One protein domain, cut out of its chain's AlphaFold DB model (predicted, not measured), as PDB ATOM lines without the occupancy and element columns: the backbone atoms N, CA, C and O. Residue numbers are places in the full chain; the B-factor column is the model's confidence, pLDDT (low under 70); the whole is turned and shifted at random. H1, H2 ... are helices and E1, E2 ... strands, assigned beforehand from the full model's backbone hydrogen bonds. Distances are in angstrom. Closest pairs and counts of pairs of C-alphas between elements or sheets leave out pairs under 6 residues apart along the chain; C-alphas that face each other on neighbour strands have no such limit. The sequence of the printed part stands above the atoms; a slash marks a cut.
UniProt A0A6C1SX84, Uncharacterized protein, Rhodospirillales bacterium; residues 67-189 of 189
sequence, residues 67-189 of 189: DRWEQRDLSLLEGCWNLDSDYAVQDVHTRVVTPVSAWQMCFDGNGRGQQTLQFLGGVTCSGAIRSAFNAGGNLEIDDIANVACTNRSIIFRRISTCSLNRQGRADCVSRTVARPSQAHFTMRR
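What this domain is: This is residues 67 to 189 of the 189 residues of an uncharacterized protein of Rhodospirillales bacterium (UniProt A0A6C1SX84). The domain is a closed barrel of eight antiparallel strands, with the short helices H1 and H2 at one end and the link between E2 and E3, residues 91 to 96, at the other. The ring runs E1, E3, E4, E5, E6, E8, E9, E10 and back to E1, its last seam a short pairing of E10 with E1; the small strands E2 and E7 pair onto E3 and E5. The printed part has 123 residues with two named helices and ten named strands, in the order H1, H2, E1 to E10, and its class is mostly strand. It is compact, with a radius of gyration of the C-alphas of 14.0 A, and elongated, spanning 44 by 26 by 25 A.

Where its parts are: The ring strands are E1, residues 79 to 83; E3, residues 97 to 107, 27.8 A long from first to last C-alpha; E4, residues 112 to 119, 23.6 A; E5, residues 124 to 133, 27.9 A; E6, residues 139 to 142; E8, residues 158 to 164, 19.3 A; E9, residues 170 to 176, 18.7 A; and E10, residues 182 to 188, 20.0 A. E2 is residues 88 to 90 and E7 residues 147 to 149. H1 is residues 67 to 70 and H2 residues 74 to 77. C-alpha 67 is at (11.080, 19.262, 6.598), C-alpha 97 at (-25.462, 12.578, 11.763) and C-alpha 188 at (-2.019, 9.791, 10.862).

How they stand to each other: E2 to E6 form a meander, each strand the antiparallel neighbour of the one before, and E8, E9 and E10 form another. In the hairpin of E3 and E4, N 104 and O 116 are 2.9 A apart, within hydrogen-bond range. E3 bends by 63 degrees at residue 101; E1 and E2 lie on one side of it, with N 81 to O 105 at 2.7 A and N 89 to O 98 at 2.9 A. E5 bends by 53 degrees at residue 128; E6 and E7 lie on one side of it, with N 132 to O 140 at 2.9 A and N 126 to O 148 at 3.1 A. E10 and E1 close the ring, with N 82 to O 188 at 2.8 A. E4 and E9 are apart. H2 is on the barrel, outside it, at a height over the sheet of 7.5 A; its closest C-alphas to E5 are those of Leu 74 and Ala 132, 7.1 A. H1 is on the barrel too, and is close to but not clearly touching H2, the closest C-alphas being those of Arg 68 and Leu 76, 6.6 A. Both helices are too short for an O i to N i+4 pair; each has its one O i to N i+3 pair within range.

The domain as a whole: The two C-alphas farthest apart are those of Asp 67 and Thr 94, 44.3 A. The printed part has no cut and no long link. Its mean pLDDT is 93.3, and no printed residue is under 70.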
ATOM      1  N   ASP A  67      10.272  18.669   7.671       92.31
ATOM      2  CA  ASP A  67      11.080  19.262   6.598       92.31
ATOM      3  C   ASP A  67      10.511  18.944   5.207       92.31
ATOM      4  O   ASP A  67      10.476  19.803   4.329       92.31
ATOM      5  N   ARG A  68       9.993  17.723   5.011       93.00
ATOM      6  CA  ARG A  68       9.372  17.303   3.743       93.00
ATOM      7  C   ARG A  68       8.043  18.014   3.497       93.00
ATOM      8  O   ARG A  68       7.755  18.402   2.367       93.00
ATOM      9  N   TRP A  69       7.252  18.231   4.550       93.69
ATOM     10  CA  TRP A  69       6.021  19.020   4.462       93.69
ATOM     11  C   TRP A  69       6.314  20.469   4.063       93.69
ATOM     12  O   TRP A  69       5.672  21.011   3.166       93.69
ATOM     13  N   GLU A  70       7.312  21.094   4.691       92.94
ATOM     14  CA  GLU A  70       7.721  22.474   4.401       92.94
ATOM     15  C   GLU A  70       8.268  22.630   2.975       92.94
ATOM     16  O   GLU A  70       7.989  23.626   2.304       92.94
ATOM     17  N   GLN A  71       8.957  21.604   2.470       95.69
ATOM     18  CA  GLN A  71       9.414  21.509   1.080       95.69
ATOM     19  C   GLN A  71       8.296  21.168   0.082       95.69
ATOM     20  O   GLN A  71       8.553  21.132  -1.120       95.69
ATOM     21  N   ARG A  72       7.055  20.958   0.551       95.62
ATOM     22  CA  ARG A  72       5.887  20.594  -0.272       95.62
ATOM     23  C   ARG A  72       6.089  19.292  -1.052       95.62
ATOM     24  O   ARG A  72       5.601  19.141  -2.174       95.62
ATOM     25  N   ASP A  73       6.819  18.355  -0.464       95.06
ATOM     26  CA  ASP A  73       7.183  17.093  -1.096       95.06
ATOM     27  C   ASP A  73       6.006  16.106  -1.087       95.06
ATOM     28  O   ASP A  73       5.751  15.424  -0.099       95.06
ATOM     29  N   LEU A  74       5.284  15.982  -2.202       94.38
ATOM     30  CA  LEU A  74       4.123  15.084  -2.294       94.38
ATOM     31  C   LEU A  74       4.449  13.608  -2.052       94.38
ATOM     32  O   LEU A  74       3.566  12.867  -1.621       94.38
ATOM     33  N   SER A  75       5.698  13.182  -2.246       93.75
ATOM     34  CA  SER A  75       6.072  11.789  -2.001       93.75
ATOM     35  C   SER A  75       6.064  11.418  -0.511       93.75
ATOM     36  O   SER A  75       6.096  10.239  -0.167       93.75
ATOM     37  N   LEU A  76       5.927  12.396   0.400       92.38
ATOM     38  CA  LEU A  76       5.668  12.131   1.820       92.38
ATOM     39  C   LEU A  76       4.308  11.458   2.068       92.38
ATOM     40  O   LEU A  76       4.133  10.817   3.103       92.38
ATOM     41  N   LEU A  77       3.353  11.609   1.144       92.75
ATOM     42  CA  LEU A  77       2.000  11.066   1.279       92.75
ATOM     43  C   LEU A  77       1.912   9.587   0.916       92.75
ATOM     44  O   LEU A  77       0.930   8.952   1.287       92.75
ATOM     45  N   GLU A  78       2.914   9.046   0.220       95.06
ATOM     46  CA  GLU A  78       2.891   7.683  -0.304       95.06
ATOM     47  C   GLU A  78       2.536   6.651   0.780       95.06
ATOM     48  O   GLU A  78       3.086   6.656   1.886       95.06
ATOM     49  N   GLY A  79       1.619   5.742   0.461       94.69
ATOM     50  CA  GLY A  79       1.077   4.766   1.400       94.69
ATOM     51  C   GLY A  79      -0.268   5.192   1.984       94.69
ATOM     52  O   GLY A  79      -0.925   6.099   1.476       94.69
ATOM     53  N   CYS A  80      -0.709   4.481   3.019       95.44
ATOM     54  CA  CYS A  80      -2.043   4.638   3.588       95.44
ATOM     55  C   CYS A  80      -2.025   5.467   4.868       95.44
ATOM     56  O   CYS A  80      -1.155   5.305   5.712       95.44
ATOM     57  N   TRP A  81      -3.027   6.324   4.989       94.19
ATOM     58  CA  TRP A  81      -3.272   7.233   6.092       94.19
ATOM     59  C   TRP A  81      -4.624   6.915   6.687       94.19
ATOM     60  O   TRP A  81      -5.576   6.652   5.954       94.19
ATOM     61  N   ASN A  82      -4.711   6.948   8.008       94.44
ATOM     62  CA  ASN A  82      -5.904   6.584   8.745       94.44
ATOM     63  C   ASN A  82      -6.411   7.778   9.555       94.44
ATOM     64  O   ASN A  82      -5.640   8.604  10.050       94.44
ATOM     65  N   LEU A  83      -7.729   7.843   9.700       93.19
ATOM     66  CA  LEU A  83      -8.398   8.773  10.592       93.19
ATOM     67  C   LEU A  83      -7.965   8.532  12.044       93.19
ATOM     68  O   LEU A  83      -7.935   7.399  12.523       93.19
ATOM     69  N   ASP A  84      -7.630   9.621  12.723       90.25
ATOM     70  CA  ASP A  84      -7.146   9.639  14.105       90.25
ATOM     71  C   ASP A  84      -8.068  10.420  15.054       90.25
ATOM     72  O   ASP A  84      -7.839  10.467  16.258       90.25
ATOM     73  N   SER A  85      -9.118  11.038  14.517       88.69
ATOM     74  CA  SER A  85     -10.118  11.785  15.275       88.69
ATOM     75  C   SER A  85     -11.511  11.212  15.052       88.69
ATOM     76  O   SER A  85     -11.760  10.521  14.065       88.69
ATOM     77  N   ASP A  86     -12.465  11.602  15.890       89.81
ATOM     78  CA  ASP A  86     -13.870  11.396  15.559       89.81
ATOM     79  C   ASP A  86     -14.230  12.192  14.298       89.81
ATOM     80  O   ASP A  86     -13.832  13.348  14.122       89.81
ATOM     81  N   TYR A  87     -14.979  11.566  13.398       91.50
ATOM     82  CA  TYR A  87     -15.496  12.200  12.191       91.50
ATOM     83  C   TYR A  87     -16.909  11.699  11.929       91.50
ATOM     84  O   TYR A  87     -17.221  10.526  12.134       91.50
ATOM     85  N   ALA A  88     -17.781  12.586  11.464       90.88
ATOM     86  CA  ALA A  88     -19.154  12.243  11.147       90.88
ATOM     87  C   ALA A  88     -19.618  12.985   9.898       90.88
ATOM     88  O   ALA A  88     -19.185  14.102   9.610       90.88
ATOM     89  N   VAL A  89     -20.534  12.357   9.172       89.19
ATOM     90  CA  VAL A  89     -21.209  12.958   8.020       89.19
ATOM     91  C   VAL A  89     -22.658  13.243   8.380       89.19
ATOM     92  O   VAL A  89     -23.260  12.523   9.173       89.19
ATOM     93  N   GLN A  90     -23.234  14.283   7.788       89.44
ATOM     94  CA  GLN A  90     -24.647  14.602   7.960       89.44
ATOM     95  C   GLN A  90     -25.399  14.359   6.655       89.44
ATOM     96  O   GLN A  90     -25.033  14.906   5.612       89.44
ATOM     97  N   ASP A  91     -26.480  13.587   6.724       87.94
ATOM     98  CA  ASP A  91     -27.405  13.440   5.609       87.94
ATOM     99  C   ASP A  91     -28.152  14.760   5.359       87.94
ATOM    100  O   ASP A  91     -28.700  15.391   6.269       87.94
ATOM    101  N   VAL A  92     -28.170  15.209   4.105       85.56
ATOM    102  CA  VAL A  92     -28.691  16.538   3.753       85.56
ATOM    103  C   VAL A  92     -30.213  16.643   3.823       85.56
ATOM    104  O   VAL A  92     -30.726  17.757   3.932       85.56
ATOM    105  N   HIS A  93     -30.928  15.522   3.737       85.25
ATOM    106  CA  HIS A  93     -32.386  15.498   3.708       85.25
ATOM    107  C   HIS A  93     -32.962  15.247   5.103       85.25
ATOM    108  O   HIS A  93     -33.809  15.999   5.575       85.25
ATOM    109  N   THR A  94     -32.448  14.227   5.781       89.06
ATOM    110  CA  THR A  94     -32.917  13.755   7.089       89.06
ATOM    111  C   THR A  94     -32.224  14.441   8.263       89.06
ATOM    112  O   THR A  94     -32.711  14.358   9.385       89.06
ATOM    113  N   ARG A  95     -31.089  15.120   8.023       89.69
ATOM    114  CA  ARG A  95     -30.224  15.743   9.046       89.69
ATOM    115  C   ARG A  95     -29.587  14.773  10.037       89.69
ATOM    116  O   ARG A  95     -28.899  15.232  10.951       89.69
ATOM    117  N   VAL A  96     -29.741  13.469   9.819       90.12
ATOM    118  CA  VAL A  96     -29.110  12.424  10.625       90.12
ATOM    119  C   VAL A  96     -27.593  12.540  10.509       90.12
ATOM    120  O   VAL A  96     -27.042  12.602   9.409       90.12
ATOM    121  N   VAL A  97     -26.922  12.582  11.659       90.31
ATOM    122  CA  VAL A  97     -25.462  12.578  11.763       90.31
ATOM    123  C   VAL A  97     -25.007  11.138  11.955       90.31
ATOM    124  O   VAL A  97     -25.425  10.479  12.902       90.31
ATOM    125  N   THR A  98     -24.167  10.651  11.046       91.12
ATOM    126  CA  THR A  98     -23.649   9.282  11.068       91.12
ATOM    127  C   THR A  98     -22.139   9.316  11.295       91.12
ATOM    128  O   THR A  98     -21.423   9.900  10.474       91.12
ATOM    129  N   PRO A  99     -21.634   8.716  12.385       93.12
ATOM    130  CA  PRO A  99     -20.203   8.642  12.639       93.12
ATOM    131  C   PRO A  99     -19.520   7.696  11.647       93.12
ATOM    132  O   PRO A  99     -20.060   6.653  11.267       93.12
ATOM    133  N   VAL A 100     -18.313   8.070  11.246       94.25
ATOM    134  CA  VAL A 100     -17.407   7.246  10.449       94.25
ATOM    135  C   VAL A 100     -16.560   6.430  11.416       94.25
ATOM    136  O   VAL A 100     -15.878   6.991  12.266       94.25
ATOM    137  N   SER A 101     -16.617   5.105  11.302       94.62
ATOM    138  CA  SER A 101     -15.885   4.192  12.184       94.62
ATOM    139  C   SER A 101     -14.434   4.000  11.757       94.62
ATOM    140  O   SER A 101     -13.572   3.752  12.594       94.62
ATOM    141  N   ALA A 102     -14.157   4.093  10.458       95.31
ATOM    142  CA  ALA A 102     -12.806   4.085   9.920       95.31
ATOM    143  C   ALA A 102     -12.766   4.878   8.618       95.31
ATOM    144  O   ALA A 102     -13.691   4.812   7.809       95.31
ATOM    145  N   TRP A 103     -11.681   5.605   8.388       96.81
ATOM    146  CA  TRP A 103     -11.429   6.246   7.106       96.81
ATOM    147  C   TRP A 103      -9.958   6.108   6.771       96.81
ATOM    148  O   TRP A 103      -9.098   6.515   7.549       96.81
ATOM    149  N   GLN A 104      -9.700   5.494   5.623       97.56
ATOM    150  CA  GLN A 104      -8.368   5.293   5.087       97.56
ATOM    151  C   GLN A 104      -8.219   6.025   3.756       97.56
ATOM    152  O   GLN A 104      -9.127   5.996   2.924       97.56
ATOM    153  N   MET A 105      -7.067   6.649   3.545       97.69
ATOM    154  CA  MET A 105      -6.653   7.264   2.289       97.69
ATOM    155  C   MET A 105      -5.292   6.711   1.896       97.69
ATOM    156  O   MET A 105      -4.340   6.873   2.646       97.69
ATOM    157  N   CYS A 106      -5.178   6.079   0.736       97.12
ATOM    158  CA  CYS A 106      -3.905   5.580   0.232       97.12
ATOM    159  C   CYS A 106      -3.472   6.404  -0.975       97.12
ATOM    160  O   CYS A 106      -4.202   6.451  -1.967       97.12
ATOM    161  N   PHE A 107      -2.300   7.033  -0.892       97.19
ATOM    162  CA  PHE A 107      -1.734   7.864  -1.952       97.19
ATOM    163  C   PHE A 107      -0.539   7.181  -2.622       97.19
ATOM    164  O   PHE A 107       0.193   6.408  -2.003       97.19
ATOM    165  N   ASP A 108      -0.328   7.507  -3.891       95.94
ATOM    166  CA  ASP A 108       0.926   7.316  -4.600       95.94
ATOM    167  C   ASP A 108       1.890   8.485  -4.322       95.94
ATOM    168  O   ASP A 108       1.514   9.519  -3.762       95.94
ATOM    169  N   GLY A 109       3.148   8.344  -4.747       91.81
ATOM    170  CA  GLY A 109       4.172   9.381  -4.577       91.81
ATOM    171  C   GLY A 109       3.920  10.687  -5.350       91.81
ATOM    172  O   GLY A 109       4.680  11.639  -5.197       91.81
ATOM    173  N   ASN A 110       2.863  10.758  -6.167       95.62
ATOM    174  CA  ASN A 110       2.451  11.946  -6.920       95.62
ATOM    175  C   ASN A 110       1.169  12.582  -6.356       95.62
ATOM    176  O   ASN A 110       0.594  13.476  -6.984       95.62
ATOM    177  N   GLY A 111       0.698  12.117  -5.195       94.38
ATOM    178  CA  GLY A 111      -0.499  12.629  -4.544       94.38
ATOM    179  C   GLY A 111      -1.813  12.170  -5.179       94.38
ATOM    180  O   GLY A 111      -2.859  12.742  -4.892       94.38
ATOM    181  N   ARG A 112      -1.826  11.164  -6.055       98.31
ATOM    182  CA  ARG A 112      -3.082  10.518  -6.479       98.31
ATOM    183  C   ARG A 112      -3.377   9.377  -5.530       98.31
ATOM    184  O   ARG A 112      -2.460   8.727  -5.056       98.31
ATOM    185  N   GLY A 113      -4.640   9.094  -5.267       97.69
ATOM    186  CA  GLY A 113      -4.962   8.048  -4.315       97.69
ATOM    187  C   GLY A 113      -6.381   7.540  -4.397       97.69
ATOM    188  O   GLY A 113      -7.171   7.938  -5.255       97.69
ATOM    189  N   GLN A 114      -6.690   6.666  -3.449       98.38
ATOM    190  CA  GLN A 114      -8.027   6.162  -3.185       98.38
ATOM    191  C   GLN A 114      -8.358   6.363  -1.713       98.38
ATOM    192  O   GLN A 114      -7.498   6.197  -0.852       98.38
ATOM    193  N   GLN A 115      -9.615   6.670  -1.423       98.25
ATOM    194  CA  GLN A 115     -10.132   6.685  -0.062       98.25
ATOM    195  C   GLN A 115     -11.198   5.618   0.143       98.25
ATOM    196  O   GLN A 115     -11.919   5.257  -0.788       98.25
ATOM    197  N   THR A 116     -11.328   5.169   1.386       98.19
ATOM    198  CA  THR A 116     -12.397   4.286   1.844       98.19
ATOM    199  C   THR A 116     -12.875   4.743   3.215       98.19
ATOM    200  O   THR A 116     -12.102   4.755   4.170       98.19
ATOM    201  N   LEU A 117     -14.150   5.117   3.307       97.19
ATOM    202  CA  LEU A 117     -14.863   5.405   4.546       97.19
ATOM    203  C   LEU A 117     -15.719   4.200   4.915       97.19
ATOM    204  O   LEU A 117     -16.417   3.656   4.062       97.19
ATOM    205  N   GLN A 118     -15.706   3.829   6.184       96.81
ATOM    206  CA  GLN A 118     -16.536   2.781   6.757       96.81
ATOM    207  C   GLN A 118     -17.417   3.397   7.840       96.81
ATOM    208  O   GLN A 118     -16.951   4.196   8.653       96.81
ATOM    209  N   PHE A 119     -18.692   3.031   7.836       94.44
ATOM    210  CA  PHE A 119     -19.685   3.498   8.796       94.44
ATOM    211  C   PHE A 119     -20.121   2.363   9.721       94.44
ATOM    212  O   PHE A 119     -20.094   1.183   9.350       94.44
ATOM    213  N   LEU A 120     -20.619   2.731  10.904       83.88
ATOM    214  CA  LEU A 120     -21.331   1.792  11.768       83.88
ATOM    215  C   LEU A 120     -22.530   1.212  10.995       83.88
ATOM    216  O   LEU A 120     -23.347   1.955  10.456       83.88
ATOM    217  N   GLY A 121     -22.603  -0.116  10.894       81.88
ATOM    218  CA  GLY A 121     -23.593  -0.818  10.062       81.88
ATOM    219  C   GLY A 121     -23.068  -1.332   8.714       81.88
ATOM    220  O   GLY A 121     -23.844  -1.877   7.935       81.88
ATOM    221  N   GLY A 122     -21.766  -1.195   8.430       89.94
ATOM    222  CA  GLY A 122     -21.097  -1.870   7.306       89.94
ATOM    223  C   GLY A 122     -21.210  -1.162   5.953       89.94
ATOM    224  O   GLY A 122     -20.680  -1.649   4.952       89.94
ATOM    225  N   VAL A 123     -21.861   0.004   5.897       95.44
ATOM    226  CA  VAL A 123     -21.838   0.851   4.698       95.44
ATOM    227  C   VAL A 123     -20.408   1.323   4.461       95.44
ATOM    228  O   VAL A 123     -19.742   1.805   5.375       95.44
ATOM    229  N   THR A 124     -19.946   1.180   3.221       97.44
ATOM    230  CA  THR A 124     -18.612   1.605   2.798       97.44
ATOM    231  C   THR A 124     -18.747   2.580   1.640       97.44
ATOM    232  O   THR A 124     -19.540   2.336   0.729       97.44
ATOM    233  N   CYS A 125     -17.988   3.672   1.672       97.81
ATOM    234  CA  CYS A 125     -17.918   4.643   0.586       97.81
ATOM    235  C   CYS A 125     -16.479   4.770   0.099       97.81
ATOM    236  O   CYS A 125     -15.581   4.995   0.909       97.81
ATOM    237  N   SER A 126     -16.262   4.664  -1.209       98.06
ATOM    238  CA  SER A 126     -14.918   4.695  -1.791       98.06
ATOM    239  C   SER A 126     -14.864   5.579  -3.029       98.06
ATOM    240  O   SER A 126     -15.846   5.720  -3.761       98.06
ATOM    241  N   GLY A 127     -13.710   6.201  -3.257       97.81
ATOM    242  CA  GLY A 127     -13.525   7.123  -4.372       97.81
ATOM    243  C   GLY A 127     -12.080   7.563  -4.548       97.81
ATOM    244  O   GLY A 127     -11.272   7.456  -3.624       97.81
ATOM    245  N   ALA A 128     -11.784   8.075  -5.740       98.19
ATOM    246  CA  ALA A 128     -10.479   8.637  -6.054       98.19
ATOM    247  C   ALA A 128     -10.244   9.923  -5.267       98.19
ATOM    248  O   ALA A 128     -11.178  10.655  -4.960       98.19
ATOM    249  N   ILE A 129      -8.985  10.194  -4.955       98.50
ATOM    250  CA  ILE A 129      -8.554  11.450  -4.351       98.50
ATOM    251  C   ILE A 129      -7.324  11.971  -5.077       98.50
ATOM    252  O   ILE A 129      -6.532  11.208  -5.637       98.50
ATOM    253  N   ARG A 130      -7.155  13.289  -5.066       98.38
ATOM    254  CA  ARG A 130      -5.923  13.945  -5.498       98.38
ATOM    255  C   ARG A 130      -5.511  14.961  -4.462       98.38
ATOM    256  O   ARG A 130      -6.334  15.750  -4.011       98.38
ATOM    257  N   SER A 131      -4.228  14.987  -4.157       97.62
ATOM    258  CA  SER A 131      -3.636  15.922  -3.231       97.62
ATOM    259  C   SER A 131      -2.603  16.818  -3.897       97.62
ATOM    260  O   SER A 131      -1.874  16.384  -4.789       97.62
ATOM    261  N   ALA A 132      -2.521  18.061  -3.446       97.75
ATOM    262  CA  ALA A 132      -1.519  19.025  -3.876       97.75
ATOM    263  C   ALA A 132      -1.231  20.016  -2.746       97.75
ATOM    264  O   ALA A 132      -2.130  20.368  -1.989       97.75
ATOM    265  N   PHE A 133      -0.001  20.511  -2.645       97.31
ATOM    266  CA  PHE A 133       0.277  21.660  -1.787       97.31
ATOM    267  C   PHE A 133      -0.153  22.950  -2.481       97.31
ATOM    268  O   PHE A 133       0.218  23.199  -3.630       97.31
ATOM    269  N   ASN A 134      -0.904  23.794  -1.779       94.88
ATOM    270  CA  ASN A 134      -1.271  25.111  -2.284       94.88
ATOM    271  C   ASN A 134      -0.157  26.148  -2.057       94.88
ATOM    272  O   ASN A 134       0.862  25.890  -1.408       94.88
ATOM    273  N   ALA A 135      -0.349  27.359  -2.588       91.88
ATOM    274  CA  ALA A 135       0.634  28.440  -2.483       91.88
ATOM    275  C   ALA A 135       0.959  28.833  -1.028       91.88
ATOM    276  O   ALA A 135       2.066  29.303  -0.765       91.88
ATOM    277  N   GLY A 136       0.030  28.597  -0.096       92.56
ATOM    278  CA  GLY A 136       0.197  28.834   1.339       92.56
ATOM    279  C   GLY A 136       0.907  27.708   2.095       92.56
ATOM    280  O   GLY A 136       1.068  27.822   3.304       92.56
ATOM    281  N   GLY A 137       1.325  26.630   1.421       93.69
ATOM    282  CA  GLY A 137       1.989  25.486   2.057       93.69
ATOM    283  C   GLY A 137       1.043  24.540   2.805       93.69
ATOM    284  O   GLY A 137       1.507  23.661   3.527       93.69
ATOM    285  N   ASN A 138      -0.271  24.693   2.625       96.81
ATOM    286  CA  ASN A 138      -1.243  23.730   3.129       96.81
ATOM    287  C   ASN A 138      -1.450  22.623   2.099       96.81
ATOM    288  O   ASN A 138      -1.456  22.881   0.894       96.81
ATOM    289  N   LEU A 139      -1.655  21.404   2.583       97.44
ATOM    290  CA  LEU A 139      -2.025  20.286   1.732       97.44
ATOM    291  C   LEU A 139      -3.519  20.372   1.420       97.44
ATOM    292  O   LEU A 139      -4.342  20.441   2.326       97.44
ATOM    293  N   GLU A 140      -3.878  20.351   0.149       98.00
ATOM    294  CA  GLU A 140      -5.253  20.206  -0.306       98.00
ATOM    295  C   GLU A 140      -5.486  18.771  -0.754       98.00
ATOM    296  O   GLU A 140      -4.682  18.239  -1.511       98.00
ATOM    297  N   ILE A 141      -6.576  18.159  -0.298       98.12
ATOM    298  CA  ILE A 141      -7.038  16.828  -0.702       98.12
ATOM    299  C   ILE A 141      -8.427  16.996  -1.311       98.12
ATOM    300  O   ILE A 141      -9.349  17.478  -0.657       98.12
ATOM    301  N   ASP A 142      -8.571  16.609  -2.569       98.00
ATOM    302  CA  ASP A 142      -9.780  16.744  -3.371       98.00
ATOM    303  C   ASP A 142     -10.346  15.357  -3.671       98.00
ATOM    304  O   ASP A 142      -9.639  14.519  -4.232       98.00
ATOM    305  N   ASP A 143     -11.624  15.135  -3.355       97.38
ATOM    306  CA  ASP A 143     -12.344  13.901  -3.701       97.38
ATOM    307  C   ASP A 143     -12.524  13.724  -5.225       97.38
ATOM    308  O   ASP A 143     -12.964  12.672  -5.676       97.38
ATOM    309  N   ILE A 144     -12.204  14.745  -6.036       95.69
ATOM    310  CA  ILE A 144     -12.315  14.822  -7.509       95.69
ATOM    311  C   ILE A 144     -13.769  14.751  -8.019       95.69
ATOM    312  O   ILE A 144     -14.143  15.480  -8.940       95.69
ATOM    313  N   ALA A 145     -14.613  13.927  -7.403       96.19
ATOM    314  CA  ALA A 145     -16.017  13.687  -7.687       96.19
ATOM    315  C   ALA A 145     -16.783  13.349  -6.390       96.19
ATOM    316  O   ALA A 145     -16.227  13.360  -5.293       96.19
ATOM    317  N   ASN A 146     -18.083  13.071  -6.507       96.19
ATOM    318  CA  ASN A 146     -18.850  12.518  -5.390       96.19
ATOM    319  C   ASN A 146     -18.368  11.093  -5.084       96.19
ATOM    320  O   ASN A 146     -18.097  10.318  -6.001       96.19
ATOM    321  N   VAL A 147     -18.312  10.739  -3.802       96.75
ATOM    322  CA  VAL A 147     -17.889   9.415  -3.338       96.75
ATOM    323  C   VAL A 147     -19.111   8.504  -3.280       96.75
ATOM    324  O   VAL A 147     -20.101   8.835  -2.626       96.75
ATOM    325  N   ALA A 148     -19.058   7.368  -3.972       96.69
ATOM    326  CA  ALA A 148     -20.160   6.415  -4.021       96.69
ATOM    327  C   ALA A 148     -20.130   5.468  -2.817       96.69
ATOM    328  O   ALA A 148     -19.058   5.023  -2.405       96.69
ATOM    329  N   CYS A 149     -21.310   5.131  -2.292       96.88
ATOM    330  CA  CYS A 149     -21.477   4.224  -1.162       96.88
ATOM    331  C   CYS A 149     -22.190   2.926  -1.563       96.88
ATOM    332  O   CYS A 149     -23.013   2.901  -2.481       96.88
ATOM    333  N   THR A 150     -21.928   1.836  -0.838       96.88
ATOM    334  CA  THR A 150     -22.516   0.508  -1.104       96.88
ATOM    335  C   THR A 150     -24.045   0.474  -1.009       96.88
ATOM    336  O   THR A 150     -24.691  -0.313  -1.698       96.88
ATOM    337  N   ASN A 151     -24.653   1.360  -0.218       93.69
ATOM    338  CA  ASN A 151     -26.106   1.516  -0.093       93.69
ATOM    339  C   ASN A 151     -26.716   2.474  -1.140       93.69
ATOM    340  O   ASN A 151     -27.858   2.904  -0.977       93.69
ATOM    341  N   ARG A 152     -25.977   2.806  -2.211       93.69
ATOM    342  CA  ARG A 152     -26.365   3.739  -3.290       93.69
ATOM    343  C   ARG A 152     -26.504   5.202  -2.865       93.69
ATOM    344  O   ARG A 152     -26.909   6.023  -3.687       93.69
ATOM    345  N   SER A 153     -26.174   5.547  -1.620       92.94
ATOM    346  CA  SER A 153     -26.003   6.947  -1.242       92.94
ATOM    347  C   SER A 153     -24.689   7.497  -1.810       92.94
ATOM    348  O   SER A 153     -23.861   6.763  -2.365       92.94
ATOM    349  N   ILE A 154     -24.512   8.811  -1.691       94.31
ATOM    350  CA  ILE A 154     -23.278   9.493  -2.068       94.31
ATOM    351  C   ILE A 154     -22.828  10.426  -0.951       94.31
ATOM    352  O   ILE A 154     -23.649  11.037  -0.265       94.31
ATOM    353  N   ILE A 155     -21.518  10.600  -0.833       93.19
ATOM    354  CA  ILE A 155     -20.931  11.746  -0.145       93.19
ATOM    355  C   ILE A 155     -20.594  12.770  -1.226       93.19
ATOM    356  O   ILE A 155     -19.927  12.458  -2.215       93.19
ATOM    357  N   PHE A 156     -21.093  13.995  -1.074       94.06
ATOM    358  CA  PHE A 156     -20.768  15.078  -1.999       94.06
ATOM    359  C   PHE A 156     -19.261  15.335  -2.018       94.06
ATOM    360  O   PHE A 156     -18.628  15.265  -0.969       94.06
ATOM    361  N   ARG A 157     -18.706  15.684  -3.185       95.44
ATOM    362  CA  ARG A 157     -17.285  16.027  -3.342       95.44
ATOM    363  C   ARG A 157     -16.834  17.022  -2.271       95.44
ATOM    364  O   ARG A 157     -17.440  18.093  -2.123       95.44
ATOM    365  N   ARG A 158     -15.741  16.695  -1.584       95.62
ATOM    366  CA  ARG A 158     -15.094  17.566  -0.598       95.62
ATOM    367  C   ARG A 158     -13.728  18.031  -1.085       95.62
ATOM    368  O   ARG A 158     -13.047  17.334  -1.834       95.62
ATOM    369  N   ILE A 159     -13.343  19.211  -0.614       96.50
ATOM    370  CA  ILE A 159     -11.967  19.704  -0.650       96.50
ATOM    371  C   ILE A 159     -11.542  19.904   0.800       96.50
ATOM    372  O   ILE A 159     -12.167  20.669   1.539       96.50
ATOM    373  N   SER A 160     -10.499  19.191   1.205       97.12
ATOM    374  CA  SER A 160      -9.930  19.260   2.545       97.12
ATOM    375  C   SER A 160      -8.632  20.042   2.520       97.12
ATOM    376  O   SER A 160      -7.751  19.726   1.732       97.12
ATOM    377  N   THR A 161      -8.502  21.042   3.383       97.56
ATOM    378  CA  THR A 161      -7.249  21.782   3.573       97.56
ATOM    379  C   THR A 161      -6.622  21.347   4.885       97.56
ATOM    380  O   THR A 161      -7.270  21.453   5.927       97.56
ATOM    381  N   CYS A 162      -5.381  20.878   4.839       97.00
ATOM    382  CA  CYS A 162      -4.660  20.328   5.974       97.00
ATOM    383  C   CYS A 162      -3.403  21.133   6.295       97.00
ATOM    384  O   CYS A 162      -2.696  21.592   5.392       97.00
ATOM    385  N   SER A 163      -3.099  21.239   7.584       95.81
ATOM    386  CA  SER A 163      -1.849  21.780   8.108       95.81
ATOM    387  C   SER A 163      -1.171  20.763   9.026       95.81
ATOM    388  O   SER A 163      -1.820  19.926   9.653       95.81
ATOM    389  N   LEU A 164       0.158  20.819   9.089       93.69
ATOM    390  CA  LEU A 164       0.933  19.952   9.966       93.69
ATOM    391  C   LEU A 164       0.971  20.528  11.382       93.69
ATOM    392  O   LEU A 164       1.491  21.626  11.605       93.69
ATOM    393  N   ASN A 165       0.479  19.770  12.355       90.38
ATOM    394  CA  ASN A 165       0.480  20.201  13.747       90.38
ATOM    395  C   ASN A 165       1.815  19.902  14.456       90.38
ATOM    396  O   ASN A 165       2.772  19.378  13.878       90.38
ATOM    397  N   ARG A 166       1.924  20.285  15.734       86.88
ATOM    398  CA  ARG A 166       3.164  20.107  16.517       86.88
ATOM    399  C   ARG A 166       3.489  18.643  16.816       86.88
ATOM    400  O   ARG A 166       4.649  18.339  17.058       86.88
ATOM    401  N   GLN A 167       2.489  17.768  16.787       84.69
ATOM    402  CA  GLN A 167       2.631  16.332  17.034       84.69
ATOM    403  C   GLN A 167       2.972  15.553  15.757       84.69
ATOM    404  O   GLN A 167       3.075  14.334  15.797       84.69
ATOM    405  N   GLY A 168       3.132  16.238  14.619       85.50
ATOM    406  CA  GLY A 168       3.397  15.574  13.349       85.50
ATOM    407  C   GLY A 168       2.178  14.860  12.776       85.50
ATOM    408  O   GLY A 168       2.358  13.878  12.072       85.50
ATOM    409  N   ARG A 169       0.959  15.326  13.079       90.31
ATOM    410  CA  ARG A 169      -0.288  14.867  12.447       90.31
ATOM    411  C   ARG A 169      -0.830  15.936  11.502       90.31
ATOM    412  O   ARG A 169      -0.548  17.126  11.679       90.31
ATOM    413  N   ALA A 170      -1.607  15.516  10.508       93.75
ATOM    414  CA  ALA A 170      -2.259  16.434   9.580       93.75
ATOM    415  C   ALA A 170      -3.646  16.811  10.115       93.75
ATOM    416  O   ALA A 170      -4.546  15.972  10.129       93.75
ATOM    417  N   ASP A 171      -3.811  18.063  10.539       96.38
ATOM    418  CA  ASP A 171      -5.094  18.612  10.973       96.38
ATOM    419  C   ASP A 171      -5.803  19.228   9.774       96.38
ATOM    420  O   ASP A 171      -5.303  20.158   9.138       96.38
ATOM    421  N   CYS A 172      -6.975  18.695   9.451       96.69
ATOM    422  CA  CYS A 172      -7.667  18.956   8.207       96.69
ATOM    423  C   CYS A 172      -9.049  19.562   8.426       96.69
ATOM    424  O   CYS A 172      -9.790  19.243   9.359       96.69
ATOM    425  N   VAL A 173      -9.418  20.414   7.479       96.38
ATOM    426  CA  VAL A 173     -10.734  21.023   7.365       96.38
ATOM    427  C   VAL A 173     -11.338  20.623   6.029       96.38
ATOM    428  O   VAL A 173     -10.944  21.153   4.992       96.38
ATOM    429  N   SER A 174     -12.312  19.717   6.053       94.25
ATOM    430  CA  SER A 174     -13.084  19.298   4.881       94.25
ATOM    431  C   SER A 174     -14.231  20.262   4.627       94.25
ATOM    432  O   SER A 174     -15.059  20.470   5.515       94.25
ATOM    433  N   ARG A 175     -14.353  20.764   3.397       94.19
ATOM    434  CA  ARG A 175     -15.508  21.541   2.931       94.19
ATOM    435  C   ARG A 175     -16.188  20.852   1.765       94.19
ATOM    436  O   ARG A 175     -15.531  20.449   0.808       94.19
ATOM    437  N   THR A 176     -17.507  20.757   1.824       89.94
ATOM    438  CA  THR A 176     -18.295  20.209   0.717       89.94
ATOM    439  C   THR A 176     -18.437  21.253  -0.391       89.94
ATOM    440  O   THR A 176     -18.789  22.397  -0.125       89.94
ATOM    441  N   VAL A 177     -18.196  20.879  -1.652       84.69
ATOM    442  CA  VAL A 177     -18.281  21.828  -2.784       84.69
ATOM    443  C   VAL A 177     -19.732  22.213  -3.086       84.69
ATOM    444  O   VAL A 177     -20.029  23.363  -3.393       84.69
ATOM    445  N   ALA A 178     -20.658  21.257  -2.977       80.06
ATOM    446  CA  ALA A 178     -22.064  21.467  -3.324       80.06
ATOM    447  C   ALA A 178     -22.843  22.310  -2.298       80.06
ATOM    448  O   ALA A 178     -23.878  22.882  -2.641       80.06
ATOM    449  N   ARG A 179     -22.401  22.355  -1.031       76.12
ATOM    450  CA  ARG A 179     -23.077  23.074   0.062       76.12
ATOM    451  C   ARG A 179     -22.067  23.537   1.111       76.12
ATOM    452  O   ARG A 179     -21.138  22.790   1.390       76.12
ATOM    453  N   PRO A 180     -22.283  24.689   1.768       70.81
ATOM    454  CA  PRO A 180     -21.416  25.158   2.842       70.81
ATOM    455  C   PRO A 180     -21.614  24.294   4.098       70.81
ATOM    456  O   PRO A 180     -22.372  24.637   5.001       70.81
ATOM    457  N   SER A 181     -20.956  23.139   4.137       82.31
ATOM    458  CA  SER A 181     -20.732  22.353   5.347       82.31
ATOM    459  C   SER A 181     -19.237  22.143   5.525       82.31
ATOM    460  O   SER A 181     -18.498  21.974   4.549       82.31
ATOM    461  N   GLN A 182     -18.799  22.185   6.779       89.56
ATOM    462  CA  GLN A 182     -17.411  21.982   7.157       89.56
ATOM    463  C   GLN A 182     -17.327  20.905   8.235       89.56
ATOM    464  O   GLN A 182     -18.178  20.848   9.121       89.56
ATOM    465  N   ALA A 183     -16.291  20.078   8.162       91.19
ATOM    466  CA  ALA A 183     -15.955  19.104   9.188       91.19
ATOM    467  C   ALA A 183     -14.444  19.109   9.430       91.19
ATOM    468  O   ALA A 183     -13.661  19.335   8.505       91.19
ATOM    469  N   HIS A 184     -14.052  18.873  10.676       94.94
ATOM    470  CA  HIS A 184     -12.656  18.763  11.080       94.94
ATOM    471  C   HIS A 184     -12.281  17.290  11.201       94.94
ATOM    472  O   HIS A 184     -13.110  16.486  11.621       94.94
ATOM    473  N   PHE A 185     -11.056  16.946  10.824       95.12
ATOM    474  CA  PHE A 185     -10.502  15.620  11.066       95.12
ATOM    475  C   PHE A 185      -8.985  15.683  11.180       95.12
ATOM    476  O   PHE A 185      -8.356  16.551  10.578       95.12
ATOM    477  N   THR A 186      -8.407  14.744  11.918       94.75
ATOM    478  CA  THR A 186      -6.957  14.566  11.998       94.75
ATOM    479  C   THR A 186      -6.583  13.240  11.352       94.75
ATOM    480  O   THR A 186      -7.260  12.230  11.549       94.75
ATOM    481  N   MET A 187      -5.511  13.240  10.562       91.81
ATOM    482  CA  MET A 187      -4.959  12.028   9.961       91.81
ATOM    483  C   MET A 187      -3.592  11.685  10.537       91.81
ATOM    484  O   MET A 187      -2.784  12.568  10.849       91.81
ATOM    485  N   ARG A 188      -3.327  10.382  10.583       89.88
ATOM    486  CA  ARG A 188      -2.019   9.791  10.862       89.88
ATOM    487  C   ARG A 188      -1.642   8.787   9.784       89.88
ATOM    488  O   ARG A 188      -2.518   8.321   9.055       89.88
ATOM    489  N   ARG A 189      -0.362   8.455   9.707       84.06
ATOM    490  CA  ARG A 189       0.141   7.405   8.821       84.06
ATOM    491  C   ARG A 189       0.060   6.047   9.516       84.06
ATOM    492  O   ARG A 189       0.314   6.002  10.738       84.06
TER     493      ARG A 189